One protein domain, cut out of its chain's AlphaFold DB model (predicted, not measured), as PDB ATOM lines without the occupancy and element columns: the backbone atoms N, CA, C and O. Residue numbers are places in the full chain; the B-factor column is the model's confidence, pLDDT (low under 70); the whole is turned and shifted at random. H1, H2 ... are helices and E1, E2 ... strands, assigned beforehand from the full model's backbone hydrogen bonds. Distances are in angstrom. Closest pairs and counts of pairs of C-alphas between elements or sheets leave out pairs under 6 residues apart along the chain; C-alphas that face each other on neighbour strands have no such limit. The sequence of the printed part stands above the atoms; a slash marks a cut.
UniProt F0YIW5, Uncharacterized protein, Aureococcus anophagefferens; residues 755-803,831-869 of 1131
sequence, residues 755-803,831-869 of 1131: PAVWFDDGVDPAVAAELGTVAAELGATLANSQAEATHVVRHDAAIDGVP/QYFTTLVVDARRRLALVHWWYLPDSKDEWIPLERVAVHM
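Overview. This is residues 755 to 803 and 831 to 869 of the 1131 residues of an uncharacterized protein of Aureococcus anophagefferens (UniProt F0YIW5). A twisted five-stranded sheet has one helix, H1, over E1 and E2 at one end, while the other end is a three-stranded meander, E3 E4 E5, with no named helix over it. The printed part has 88 residues, under half of them in named elements, in the chain order E1 H1 E2 E3 E4 E5. The mixed sheet runs E1 E2 E3 E4 E5, and the class is mixed, helices and strands. The whole is compact, with a radius of gyration of the C-alphas of 13.1 A and spans of 33 by 31 by 26 A.

Along the chain. E1, residues 756 to 759, begins at C-alpha 756 (-33.916, -1.368, 20.412). H1, residues 765 to 777, is 18.4 A long. E2 is residues 791 to 794. E3, residues 833 to 839, is 19.9 A long; E4, residues 844 to 850, 18.8 A. E5, residues 856 to 861, is 16.1 A long and ends at C-alpha 861 (-16.868, 11.659, 30.226).

Arrangement. E1, an edge strand, is parallel to E2 at 11 degrees, with N 793 and O 758 3.0 A apart. E1, H1 and E2 form a strand-helix-strand unit, two parallel neighbour strands with a helix between, its crossover left-handed. H1 is on the sheet at a height of 9.3 A, along the strands, at 14 degrees to E1 on the local plane; the closest C-alphas of E1 and H1, Phe 759 and Ala 768, are 6.1 A apart. Every O i to N i+4 pair of H1 is within hydrogen-bond range. Residues 781 to 782 pair, parallel, with 756 to 757 of E1. E2 and E3 meet only at a point, where C-alphas 793 and 835 face each other at 5.0 A. The meander, each strand the antiparallel neighbour of the one before, holds the hairpins E3 and E4, with N 837 and O 846 2.9 A apart, and E4 and E5, with N 847 and O 858 2.9 A apart.

Size, cuts and confidence. The C-alphas farthest apart, Pro 803 and Arg 841, are 36.6 A apart. Residues 804 to 830 are not printed, and C-alphas 803 and 831 are 13.0 A apart across the cut. The link from H1 to E2, 13 residues, is long. The mean pLDDT of the printed part is 75.7; residues under 70 include 799 to 803, 831 to 836, 848 to 856 and 866 to 869.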
ATOM      1  N   PRO A 755     -31.614  -5.160  22.159       85.12
ATOM      2  CA  PRO A 755     -31.271  -3.827  21.687       85.12
ATOM      3  C   PRO A 755     -32.435  -3.275  20.855       85.12
ATOM      4  O   PRO A 755     -32.961  -3.961  19.988       85.12
ATOM      5  N   ALA A 756     -32.869  -2.056  21.147       92.12
ATOM      6  CA  ALA A 756     -33.916  -1.368  20.412       92.12
ATOM      7  C   ALA A 756     -33.221  -0.245  19.644       92.12
ATOM      8  O   ALA A 756     -32.780   0.736  20.252       92.12
ATOM      9  N   VAL A 757     -33.013  -0.451  18.347       94.50
ATOM     10  CA  VAL A 757     -32.235   0.436  17.478       94.50
ATOM     11  C   VAL A 757     -33.186   1.396  16.777       94.50
ATOM     12  O   VAL A 757     -34.161   0.969  16.162       94.50
ATOM     13  N   TRP A 758     -32.901   2.692  16.862       96.88
ATOM     14  CA  TRP A 758     -33.550   3.719  16.050       96.88
ATOM     15  C   TRP A 758     -32.497   4.442  15.214       96.88
ATOM     16  O   TRP A 758     -31.476   4.891  15.745       96.88
ATOM     17  N   PHE A 759     -32.762   4.545  13.916       95.88
ATOM     18  CA  PHE A 759     -31.991   5.355  12.984       95.88
ATOM     19  C   PHE A 759     -32.589   6.764  12.966       95.88
ATOM     20  O   PHE A 759     -33.799   6.924  12.820       95.88
ATOM     21  N   ASP A 760     -31.743   7.767  13.174       95.31
ATOM     22  CA  ASP A 760     -32.129   9.180  13.173       95.31
ATOM     23  C   ASP A 760     -32.503   9.641  11.751       95.31
ATOM     24  O   ASP A 760     -31.943   9.135  10.779       95.31
ATOM     25  N   ASP A 761     -33.416  10.613  11.613       93.69
ATOM     26  CA  ASP A 761     -33.952  11.086  10.318       93.69
ATOM     27  C   ASP A 761     -32.867  11.617   9.346       93.69
ATOM     28  O   ASP A 761     -33.144  11.868   8.174       93.69
ATOM     29  N   GLY A 762     -31.639  11.835   9.835       91.75
ATOM     30  CA  GLY A 762     -30.467  12.184   9.028       91.75
ATOM     31  C   GLY A 762     -29.723  11.006   8.379       91.75
ATOM     32  O   GLY A 762     -28.870  11.263   7.530       91.75
ATOM     33  N   VAL A 763     -29.996   9.754   8.767       90.44
ATOM     34  CA  VAL A 763     -29.430   8.542   8.139       90.44
ATOM     35  C   VAL A 763     -30.164   8.271   6.822       90.44
ATOM     36  O   VAL A 763     -31.388   8.382   6.766       90.44
ATOM     37  N   ASP A 764     -29.443   7.906   5.756       89.56
ATOM     38  CA  ASP A 764     -30.090   7.585   4.478       89.56
ATOM     39  C   ASP A 764     -31.064   6.390   4.627       89.56
ATOM     40  O   ASP A 764     -30.682   5.370   5.207       89.56
ATOM     41  N   PRO A 765     -32.308   6.464   4.109       93.12
ATOM     42  CA  PRO A 765     -33.301   5.404   4.291       93.12
ATOM     43  C   PRO A 765     -32.926   4.025   3.730       93.12
ATOM     44  O   PRO A 765     -33.468   3.030   4.212       93.12
ATOM     45  N   ALA A 766     -32.043   3.932   2.729       89.81
ATOM     46  CA  ALA A 766     -31.547   2.646   2.238       89.81
ATOM     47  C   ALA A 766     -30.509   2.060   3.206       89.81
ATOM     48  O   ALA A 766     -30.635   0.904   3.605       89.81
ATOM     49  N   VAL A 767     -29.564   2.884   3.673       86.19
ATOM     50  CA  VAL A 767     -28.566   2.500   4.690       86.19
ATOM     51  C   VAL A 767     -29.248   2.108   6.008       86.19
ATOM     52  O   VAL A 767     -28.906   1.096   6.610       86.19
ATOM     53  N   ALA A 768     -30.278   2.843   6.432       91.81
ATOM     54  CA  ALA A 768     -31.076   2.510   7.613       91.81
ATOM     55  C   ALA A 768     -31.870   1.195   7.463       91.81
ATOM     56  O   ALA A 768     -32.123   0.515   8.457       91.81
ATOM     57  N   ALA A 769     -32.258   0.811   6.240       91.06
ATOM     58  CA  ALA A 769     -32.906  -0.476   5.975       91.06
ATOM     59  C   ALA A 769     -31.898  -1.640   5.951       91.06
ATOM     60  O   ALA A 769     -32.193  -2.716   6.474       91.06
ATOM     61  N   GLU A 770     -30.702  -1.419   5.400       87.06
ATOM     62  CA  GLU A 770     -29.592  -2.379   5.396       87.06
ATOM     63  C   GLU A 770     -29.100  -2.657   6.824       87.06
ATOM     64  O   GLU A 770     -29.245  -3.774   7.326       87.06
ATOM     65  N   LEU A 771     -28.657  -1.616   7.538       86.06
ATOM     66  CA  LEU A 771     -28.269  -1.701   8.951       86.06
ATOM     67  C   LEU A 771     -29.417  -2.196   9.835       86.06
ATOM     68  O   LEU A 771     -29.180  -2.867  10.837       86.06
ATOM     69  N   GLY A 772     -30.665  -1.873   9.489       90.81
ATOM     70  CA  GLY A 772     -31.844  -2.362  10.198       90.81
ATOM     71  C   GLY A 772     -32.074  -3.867  10.034       90.81
ATOM     72  O   GLY A 772     -32.587  -4.503  10.953       90.81
ATOM     73  N   THR A 773     -31.647  -4.436   8.904       85.88
ATOM     74  CA  THR A 773     -31.659  -5.885   8.655       85.88
ATOM     75  C   THR A 773     -30.544  -6.561   9.451       85.88
ATOM     76  O   THR A 773     -30.833  -7.436  10.262       85.88
ATOM     77  N   VAL A 774     -29.305  -6.063   9.343       81.25
ATOM     78  CA  VAL A 774     -28.150  -6.569  10.114       81.25
ATOM     79  C   VAL A 774     -28.407  -6.493  11.626       81.25
ATOM     80  O   VAL A 774     -28.121  -7.432  12.365       81.25
ATOM     81  N   ALA A 775     -29.013  -5.405  12.111       83.56
ATOM     82  CA  ALA A 775     -29.390  -5.280  13.514       83.56
ATOM     83  C   ALA A 775     -30.412  -6.352  13.939       83.56
ATOM     84  O   ALA A 775     -30.280  -6.907  15.029       83.56
ATOM     85  N   ALA A 776     -31.405  -6.665  13.100       83.06
ATOM     86  CA  ALA A 776     -32.396  -7.700  13.392       83.06
ATOM     87  C   ALA A 776     -31.775  -9.110  13.445       83.06
ATOM     88  O   ALA A 776     -32.096  -9.875  14.353       83.06
ATOM     89  N   GLU A 777     -30.840  -9.422  12.544       75.44
ATOM     90  CA  GLU A 777     -30.061 -10.676  12.532       75.44
ATOM     91  C   GLU A 777     -29.127 -10.799  13.755       75.44
ATOM     92  O   GLU A 777     -28.916 -11.881  14.302       75.44
ATOM     93  N   LEU A 778     -28.640  -9.671  14.284       71.38
ATOM     94  CA  LEU A 778     -27.937  -9.602  15.574       71.38
ATOM     95  C   LEU A 778     -28.888  -9.609  16.795       71.38
ATOM     96  O   LEU A 778     -28.481  -9.298  17.919       71.38
ATOM     97  N   GLY A 779     -30.164  -9.962  16.602       75.31
ATOM     98  CA  GLY A 779     -31.162 -10.089  17.664       75.31
ATOM     99  C   GLY A 779     -31.638  -8.759  18.256       75.31
ATOM    100  O   GLY A 779     -32.162  -8.737  19.374       75.31
ATOM    101  N   ALA A 780     -31.445  -7.641  17.550       85.19
ATOM    102  CA  ALA A 780     -32.042  -6.360  17.900       85.19
ATOM    103  C   ALA A 780     -33.482  -6.235  17.372       85.19
ATOM    104  O   ALA A 780     -33.966  -6.998  16.542       85.19
ATOM    105  N   THR A 781     -34.173  -5.212  17.856       92.25
ATOM    106  CA  THR A 781     -35.501  -4.794  17.406       92.25
ATOM    107  C   THR A 781     -35.412  -3.375  16.863       92.25
ATOM    108  O   THR A 781     -34.651  -2.557  17.385       92.25
ATOM    109  N   LEU A 782     -36.182  -3.057  15.823       94.94
ATOM    110  CA  LEU A 782     -36.264  -1.688  15.315       94.94
ATOM    111  C   LEU A 782     -37.305  -0.906  16.121       94.94
ATOM    112  O   LEU A 782     -38.475  -1.282  16.185       94.94
ATOM    113  N   ALA A 783     -36.859   0.169  16.764       95.62
ATOM    114  CA  ALA A 783     -37.703   1.060  17.546       95.62
ATOM    115  C   ALA A 783     -38.439   2.046  16.626       95.62
ATOM    116  O   ALA A 783     -37.838   2.637  15.730       95.62
ATOM    117  N   ASN A 784     -39.729   2.285  16.875       94.06
ATOM    118  CA  ASN A 784     -40.543   3.185  16.041       94.06
ATOM    119  C   ASN A 784     -40.268   4.666  16.348       94.06
ATOM    120  O   ASN A 784     -40.730   5.556  15.636       94.06
ATOM    121  N   SER A 785     -39.545   4.941  17.435       95.75
ATOM    122  CA  SER A 785     -39.168   6.281  17.863       95.75
ATOM    123  C   SER A 785     -37.886   6.268  18.697       95.75
ATOM    124  O   SER A 785     -37.590   5.300  19.401       95.75
ATOM    125  N   GLN A 786     -37.175   7.399  18.722       93.69
ATOM    126  CA  GLN A 786     -36.012   7.609  19.593       93.69
ATOM    127  C   GLN A 786     -36.308   7.353  21.088       93.69
ATOM    128  O   GLN A 786     -35.398   7.071  21.861       93.69
ATOM    129  N   ALA A 787     -37.572   7.464  21.516       91.25
ATOM    130  CA  ALA A 787     -37.987   7.256  22.904       91.25
ATOM    131  C   ALA A 787     -38.180   5.772  23.281       91.25
ATOM    132  O   ALA A 787     -38.126   5.439  24.465       91.25
ATOM    133  N   GLU A 788     -38.399   4.897  22.297       89.62
ATOM    134  CA  GLU A 788     -38.413   3.432  22.457       89.62
ATOM    135  C   GLU A 788     -36.997   2.832  22.377       89.62
ATOM    136  O   GLU A 788     -36.759   1.724  22.854       89.62
ATOM    137  N   ALA A 789     -36.057   3.563  21.779       90.88
ATOM    138  CA  ALA A 789     -34.714   3.094  21.487       90.88
ATOM    139  C   ALA A 789     -33.820   2.970  22.733       90.88
ATOM    140  O   ALA A 789     -33.735   3.873  23.567       90.88
ATOM    141  N   THR A 790     -33.054   1.880  22.807       86.81
ATOM    142  CA  THR A 790     -31.883   1.768  23.693       86.81
ATOM    143  C   THR A 790     -30.590   2.174  22.983       86.81
ATOM    144  O   THR A 790     -29.617   2.519  23.653       86.81
ATOM    145  N   HIS A 791     -30.591   2.177  21.645       88.44
ATOM    146  CA  HIS A 791     -29.464   2.526  20.783       88.44
ATOM    147  C   HIS A 791     -29.940   3.476  19.676       88.44
ATOM    148  O   HIS A 791     -30.923   3.200  18.995       88.44
ATOM    149  N   VAL A 792     -29.247   4.602  19.505       91.06
ATOM    150  CA  VAL A 792     -29.577   5.629  18.508       91.06
ATOM    151  C   VAL A 792     -28.404   5.769  17.547       91.06
ATOM    152  O   VAL A 792     -27.340   6.246  17.951       91.06
ATOM    153  N   VAL A 793     -28.612   5.338  16.303       90.12
ATOM    154  CA  VAL A 793     -27.659   5.483  15.196       90.12
ATOM    155  C   VAL A 793     -27.914   6.826  14.525       90.12
ATOM    156  O   VAL A 793     -29.063   7.189  14.265       90.12
ATOM    157  N   ARG A 794     -26.847   7.579  14.258       90.88
ATOM    158  CA  ARG A 794     -26.901   8.901  13.629       90.88
ATOM    159  C   ARG A 794     -25.915   8.981  12.487       90.88
ATOM    160  O   ARG A 794     -24.848   8.393  12.578       90.88
ATOM    161  N   HIS A 795     -26.280   9.776  11.492       84.56
ATOM    162  CA  HIS A 795     -25.371  10.256  10.467       84.56
ATOM    163  C   HIS A 795     -24.899  11.666  10.857       84.56
ATOM    164  O   HIS A 795     -25.704  12.606  10.901       84.56
ATOM    165  N   ASP A 796     -23.615  11.819  11.181       81.31
ATOM    166  CA  ASP A 796     -22.963  13.118  11.351       81.31
ATOM    167  C   ASP A 796     -22.264  13.493  10.041       81.31
ATOM    168  O   ASP A 796     -21.202  12.977   9.700       81.31
ATOM    169  N   ALA A 797     -22.838  14.446   9.306       76.56
ATOM    170  CA  ALA A 797     -22.309  14.883   8.016       76.56
ATOM    171  C   ALA A 797     -20.898  15.521   8.078       76.56
ATOM    172  O   ALA A 797     -20.330  15.818   7.029       76.56
ATOM    173  N   ALA A 798     -20.326  15.758   9.268       70.44
ATOM    174  CA  ALA A 798     -18.928  16.174   9.436       70.44
ATOM    175  C   ALA A 798     -17.944  15.000   9.641       70.44
ATOM    176  O   ALA A 798     -16.732  15.232   9.647       70.44
ATOM    177  N   ILE A 799     -18.452  13.778   9.825       69.06
ATOM    178  CA  ILE A 799     -17.689  12.532   9.993       69.06
ATOM    179  C   ILE A 799     -17.982  11.617   8.800       69.06
ATOM    180  O   ILE A 799     -17.099  11.354   7.990       69.06
ATOM    181  N   ASP A 800     -19.247  11.236   8.657       69.06
ATOM    182  CA  ASP A 800     -19.756  10.259   7.690       69.06
ATOM    183  C   ASP A 800     -20.034  10.923   6.326       69.06
ATOM    184  O   ASP A 800     -19.985  10.296   5.275       69.06
ATOM    185  N   GLY A 801     -20.297  12.236   6.347       64.62
ATOM    186  CA  GLY A 801     -20.494  13.079   5.163       64.62
ATOM    187  C   GLY A 801     -19.208  13.680   4.585       64.62
ATOM    188  O   GLY A 801     -19.288  14.582   3.747       64.62
ATOM    189  N   VAL A 802     -18.029  13.222   5.022       59.19
ATOM    190  CA  VAL A 802     -16.771  13.490   4.313       59.19
ATOM    191  C   VAL A 802     -16.791  12.635   3.042       59.19
ATOM    192  O   VAL A 802     -16.719  11.417   3.161       59.19
ATOM    193  N   PRO A 803     -16.911  13.217   1.834       52.97
ATOM    194  CA  PRO A 803     -16.944  12.410   0.621       52.97
ATOM    195  C   PRO A 803     -15.602  11.701   0.439       52.97
ATOM    196  O   PRO A 803     -14.553  12.325   0.641       52.97
ATOM    197  N   GLN A 831     -18.622   1.830   6.157       43.75
ATOM    198  CA  GLN A 831     -19.583   1.560   7.241       43.75
ATOM    199  C   GLN A 831     -19.090   1.945   8.655       43.75
ATOM    200  O   GLN A 831     -19.259   1.202   9.624       43.75
ATOM    201  N   TYR A 832     -18.516   3.143   8.799       47.97
ATOM    202  CA  TYR A 832     -18.101   3.710  10.089       47.97
ATOM    203  C   TYR A 832     -19.266   4.370  10.839       47.97
ATOM    204  O   TYR A 832     -19.379   5.592  10.883       47.97
ATOM    205  N   PHE A 833     -20.117   3.582  11.492       50.22
ATOM    206  CA  PHE A 833     -21.198   4.140  12.314       50.22
ATOM    207  C   PHE A 833     -20.762   4.364  13.768       50.22
ATOM    208  O   PHE A 833     -19.954   3.622  14.335       50.22
ATOM    209  N   THR A 834     -21.352   5.360  14.439       57.84
ATOM    210  CA  THR A 834     -21.209   5.524  15.895       57.84
ATOM    211  C   THR A 834     -22.567   5.642  16.582       57.84
ATOM    212  O   THR A 834     -23.414   6.458  16.218       57.84
ATOM    213  N   THR A 835     -22.778   4.823  17.614       59.97
ATOM    214  CA  THR A 835     -23.950   4.907  18.497       59.97
ATOM    215  C   THR A 835     -23.523   5.515  19.827       59.97
ATOM    216  O   THR A 835     -22.537   5.086  20.425       59.97
ATOM    217  N   LEU A 836     -24.269   6.507  20.326       68.94
ATOM    218  CA  LEU A 836     -23.878   7.273  21.513       68.94
ATOM    219  C   LEU A 836     -24.977   7.269  22.587       68.94
ATOM    220  O   LEU A 836     -25.975   7.985  22.491       68.94
ATOM    221  N   VAL A 837     -24.776   6.478  23.646       73.69
ATOM    222  CA  VAL A 837     -25.733   6.304  24.755       73.69
ATOM    223  C   VAL A 837     -25.319   7.163  25.955       73.69
ATOM    224  O   VAL A 837     -24.285   6.926  26.581       73.69
ATOM    225  N   VAL A 838     -26.122   8.172  26.307       72.25
ATOM    226  CA  VAL A 838     -25.786   9.162  27.352       72.25
ATOM    227  C   VAL A 838     -26.335   8.773  28.731       72.25
ATOM    228  O   VAL A 838     -27.539   8.834  28.969       72.25
ATOM    229  N   ASP A 839     -25.451   8.510  29.700       74.25
ATOM    230  CA  ASP A 839     -25.808   8.504  31.125       74.25
ATOM    231  C   ASP A 839     -25.625   9.911  31.722       74.25
ATOM    232  O   ASP A 839     -24.590  10.276  32.301       74.25
ATOM    233  N   ALA A 840     -26.687  10.709  31.611       69.75
ATOM    234  CA  ALA A 840     -26.740  12.067  32.142       69.75
ATOM    235  C   ALA A 840     -26.612  12.137  33.681       69.75
ATOM    236  O   ALA A 840     -26.229  13.183  34.210       69.75
ATOM    237  N   ARG A 841     -26.895  11.049  34.419       69.94
ATOM    238  CA  ARG A 841     -26.759  11.007  35.890       69.94
ATOM    239  C   ARG A 841     -25.307  10.813  36.315       69.94
ATOM    240  O   ARG A 841     -24.881  11.401  37.307       69.94
ATOM    241  N   ARG A 842     -24.550   9.999  35.575       71.38
ATOM    242  CA  ARG A 842     -23.118   9.737  35.815       71.38
ATOM    243  C   ARG A 842     -22.197  10.730  35.100       71.38
ATOM    244  O   ARG A 842     -21.005  10.726  35.396       71.38
ATOM    245  N   ARG A 843     -22.738  11.574  34.208       80.94
ATOM    246  CA  ARG A 843     -21.991  12.447  33.278       80.94
ATOM    247  C   ARG A 843     -21.019  11.644  32.413       80.94
ATOM    248  O   ARG A 843     -19.858  12.015  32.257       80.94
ATOM    249  N   LEU A 844     -21.504  10.541  31.855       75.25
ATOM    250  CA  LEU A 844     -20.766   9.720  30.899       75.25
ATOM    251  C   LEU A 844     -21.598   9.539  29.627       75.25
ATOM    252  O   LEU A 844     -22.826   9.554  29.685       75.25
ATOM    253  N   ALA A 845     -20.933   9.294  28.508       74.19
ATOM    254  CA  ALA A 845     -21.533   8.674  27.338       74.19
ATOM    255  C   ALA A 845     -20.778   7.385  27.017       74.19
ATOM    256  O   ALA A 845     -19.553   7.339  27.119       74.19
ATOM    257  N   LEU A 846     -21.511   6.347  26.642       77.38
ATOM    258  CA  LEU A 846     -20.960   5.180  25.979       77.38
ATOM    259  C   LEU A 846     -20.949   5.479  24.483       77.38
ATOM    260  O   LEU A 846     -22.018   5.625  23.890       77.38
ATOM    261  N   VAL A 847     -19.760   5.606  23.898       73.12
ATOM    262  CA  VAL A 847     -19.602   5.575  22.443       73.12
ATOM    263  C   VAL A 847     -19.367   4.125  22.062       73.12
ATOM    264  O   VAL A 847     -18.357   3.539  22.456       73.12
ATOM    265  N   HIS A 848     -20.320   3.565  21.335       69.75
ATOM    266  CA  HIS A 848     -20.193   2.294  20.655       69.75
ATOM    267  C   HIS A 848     -19.741   2.590  19.224       69.75
ATOM    268  O   HIS A 848     -20.487   3.182  18.437       69.75
ATOM    269  N   TRP A 849     -18.492   2.251  18.926       67.25
ATOM    270  CA  TRP A 849     -17.922   2.365  17.590       67.25
ATOM    271  C   TRP A 849     -18.281   1.096  16.821       67.25
ATOM    272  O   TRP A 849     -17.848   0.011  17.222       67.25
ATOM    273  N   TRP A 850     -19.057   1.229  15.747       59.62
ATOM    274  CA  TRP A 850     -19.265   0.145  14.799       59.62
ATOM    275  C   TRP A 850     -18.066   0.143  13.850       59.62
ATOM    276  O   TRP A 850     -17.948   0.993  12.971       59.62
ATOM    277  N   TYR A 851     -17.159  -0.801  14.069       55.84
ATOM    278  CA  TYR A 851     -16.236  -1.261  13.045       55.84
ATOM    279  C   TYR A 851     -16.650  -2.690  12.728       55.84
ATOM    280  O   TYR A 851     -16.810  -3.487  13.656       55.84
ATOM    281  N   LEU A 852     -16.795  -3.035  11.450       35.69
ATOM    282  CA  LEU A 852     -16.700  -4.436  11.074       35.69
ATOM    283  C   LEU A 852     -15.201  -4.804  11.150       35.69
ATOM    284  O   LEU A 852     -14.377  -4.071  10.602       35.69
ATOM    285  N   PRO A 853     -14.791  -5.861  11.873       36.31
ATOM    286  CA  PRO A 853     -15.617  -6.794  12.641       36.31
ATOM    287  C   PRO A 853     -15.777  -6.464  14.139       36.31
ATOM    288  O   PRO A 853     -16.704  -6.949  14.788       36.31
ATOM    289  N   ASP A 854     -14.847  -5.692  14.709       44.06
ATOM    290  CA  ASP A 854     -14.722  -5.467  16.152       44.06
ATOM    291  C   ASP A 854     -15.452  -4.189  16.595       44.06
ATOM    292  O   ASP A 854     -14.880  -3.094  16.645       44.06
ATOM    293  N   SER A 855     -16.712  -4.330  17.013       60.22
ATOM    294  CA  SER A 855     -17.409  -3.231  17.691       60.22
ATOM    295  C   SER A 855     -16.779  -2.908  19.057       60.22
ATOM    296  O   SER A 855     -16.461  -3.799  19.854       60.22
ATOM    297  N   LYS A 856     -16.588  -1.615  19.361       59.12
ATOM    298  CA  LYS A 856     -15.904  -1.165  20.588       59.12
ATOM    299  C   LYS A 856     -16.779  -0.247  21.440       59.12
ATOM    300  O   LYS A 856     -17.072   0.878  21.052       59.12
ATOM    301  N   ASP A 857     -17.035  -0.662  22.677       74.06
ATOM    302  CA  ASP A 857     -17.601   0.172  23.745       74.06
ATOM    303  C   ASP A 857     -16.514   1.031  24.440       74.06
ATOM    304  O   ASP A 857     -15.603   0.496  25.080       74.06
ATOM    305  N   GLU A 858     -16.625   2.367  24.417       74.31
ATOM    306  CA  GLU A 858     -15.856   3.268  25.301       74.31
ATOM    307  C   GLU A 858     -16.763   4.218  26.104       74.31
ATOM    308  O   GLU A 858     -17.426   5.099  25.558       74.31
ATOM    309  N   TRP A 859     -16.736   4.094  27.438       78.19
ATOM    310  CA  TRP A 859     -17.350   5.065  28.350       78.19
ATOM    311  C   TRP A 859     -16.467   6.310  28.495       78.19
ATOM    312  O   TRP A 859     -15.521   6.325  29.288       78.19
ATOM    313  N   ILE A 860     -16.813   7.380  27.782       73.50
ATOM    314  CA  ILE A 860     -16.151   8.684  27.883       73.50
ATOM    315  C   ILE A 860     -16.914   9.627  28.832       73.50
ATOM    316  O   ILE A 860     -18.143   9.573  28.902       73.50
ATOM    317  N   PRO A 861     -16.229  10.516  29.576       79.19
ATOM    318  CA  PRO A 861     -16.868  11.659  30.226       79.19
ATOM    319  C   PRO A 861     -17.743  12.452  29.253       79.19
ATOM    320  O   PRO A 861     -17.350  12.672  28.108       79.19
ATOM    321  N   LEU A 862     -18.911  12.911  29.702       74.06
ATOM    322  CA  LEU A 862     -19.864  13.639  28.856       74.06
ATOM    323  C   LEU A 862     -19.287  14.977  28.355       74.06
ATOM    324  O   LEU A 862     -19.720  15.489  27.332       74.06
ATOM    325  N   GLU A 863     -18.260  15.514  29.018       76.31
ATOM    326  CA  GLU A 863     -17.495  16.677  28.549       76.31
ATOM    327  C   GLU A 863     -16.564  16.360  27.361       76.31
ATOM    328  O   GLU A 863     -16.167  17.284  26.655       76.31
ATOM    329  N   ARG A 864     -16.220  15.080  27.120       68.00
ATOM    330  CA  ARG A 864     -15.534  14.625  25.890       68.00
ATOM    331  C   ARG A 864     -16.501  14.440  24.719       68.00
ATOM    332  O   ARG A 864     -16.037  14.429  23.586       68.00
ATOM    333  N   VAL A 865     -17.819  14.375  24.957       70.00
ATOM    334  CA  VAL A 865     -18.845  14.561  23.908       70.00
ATOM    335  C   VAL A 865     -18.964  16.059  23.605       70.00
ATOM    336  O   VAL A 865     -20.008  16.694  23.763       70.00
ATOM    337  N   ALA A 866     -17.837  16.654  23.225       52.41
ATOM    338  CA  ALA A 866     -17.785  18.020  22.760       52.41
ATOM    339  C   ALA A 866     -18.409  18.046  21.366       52.41
ATOM    340  O   ALA A 866     -17.759  17.688  20.388       52.41
ATOM    341  N   VAL A 867     -19.672  18.473  21.279       44.91
ATOM    342  CA  VAL A 867     -20.282  18.823  19.994       44.91
ATOM    343  C   VAL A 867     -19.413  19.920  19.386       44.91
ATOM    344  O   VAL A 867     -19.452  21.070  19.835       44.91
ATOM    345  N   HIS A 868     -18.610  19.561  18.386       36.94
ATOM    346  CA  HIS A 868     -17.833  20.505  17.597       36.94
ATOM    347  C   HIS A 868     -18.794  21.280  16.688       36.94
ATOM    348  O   HIS A 868     -18.845  21.084  15.478       36.94
ATOM    349  N   MET A 869     -19.554  22.199  17.293       33.19
ATOM    350  CA  MET A 869     -20.261  23.255  16.579       33.19
ATOM    351  C   MET A 869     -19.222  24.139  15.888       33.19
ATOM    352  O   MET A 869     -18.768  25.149  16.432       33.19
TER     353      MET A 869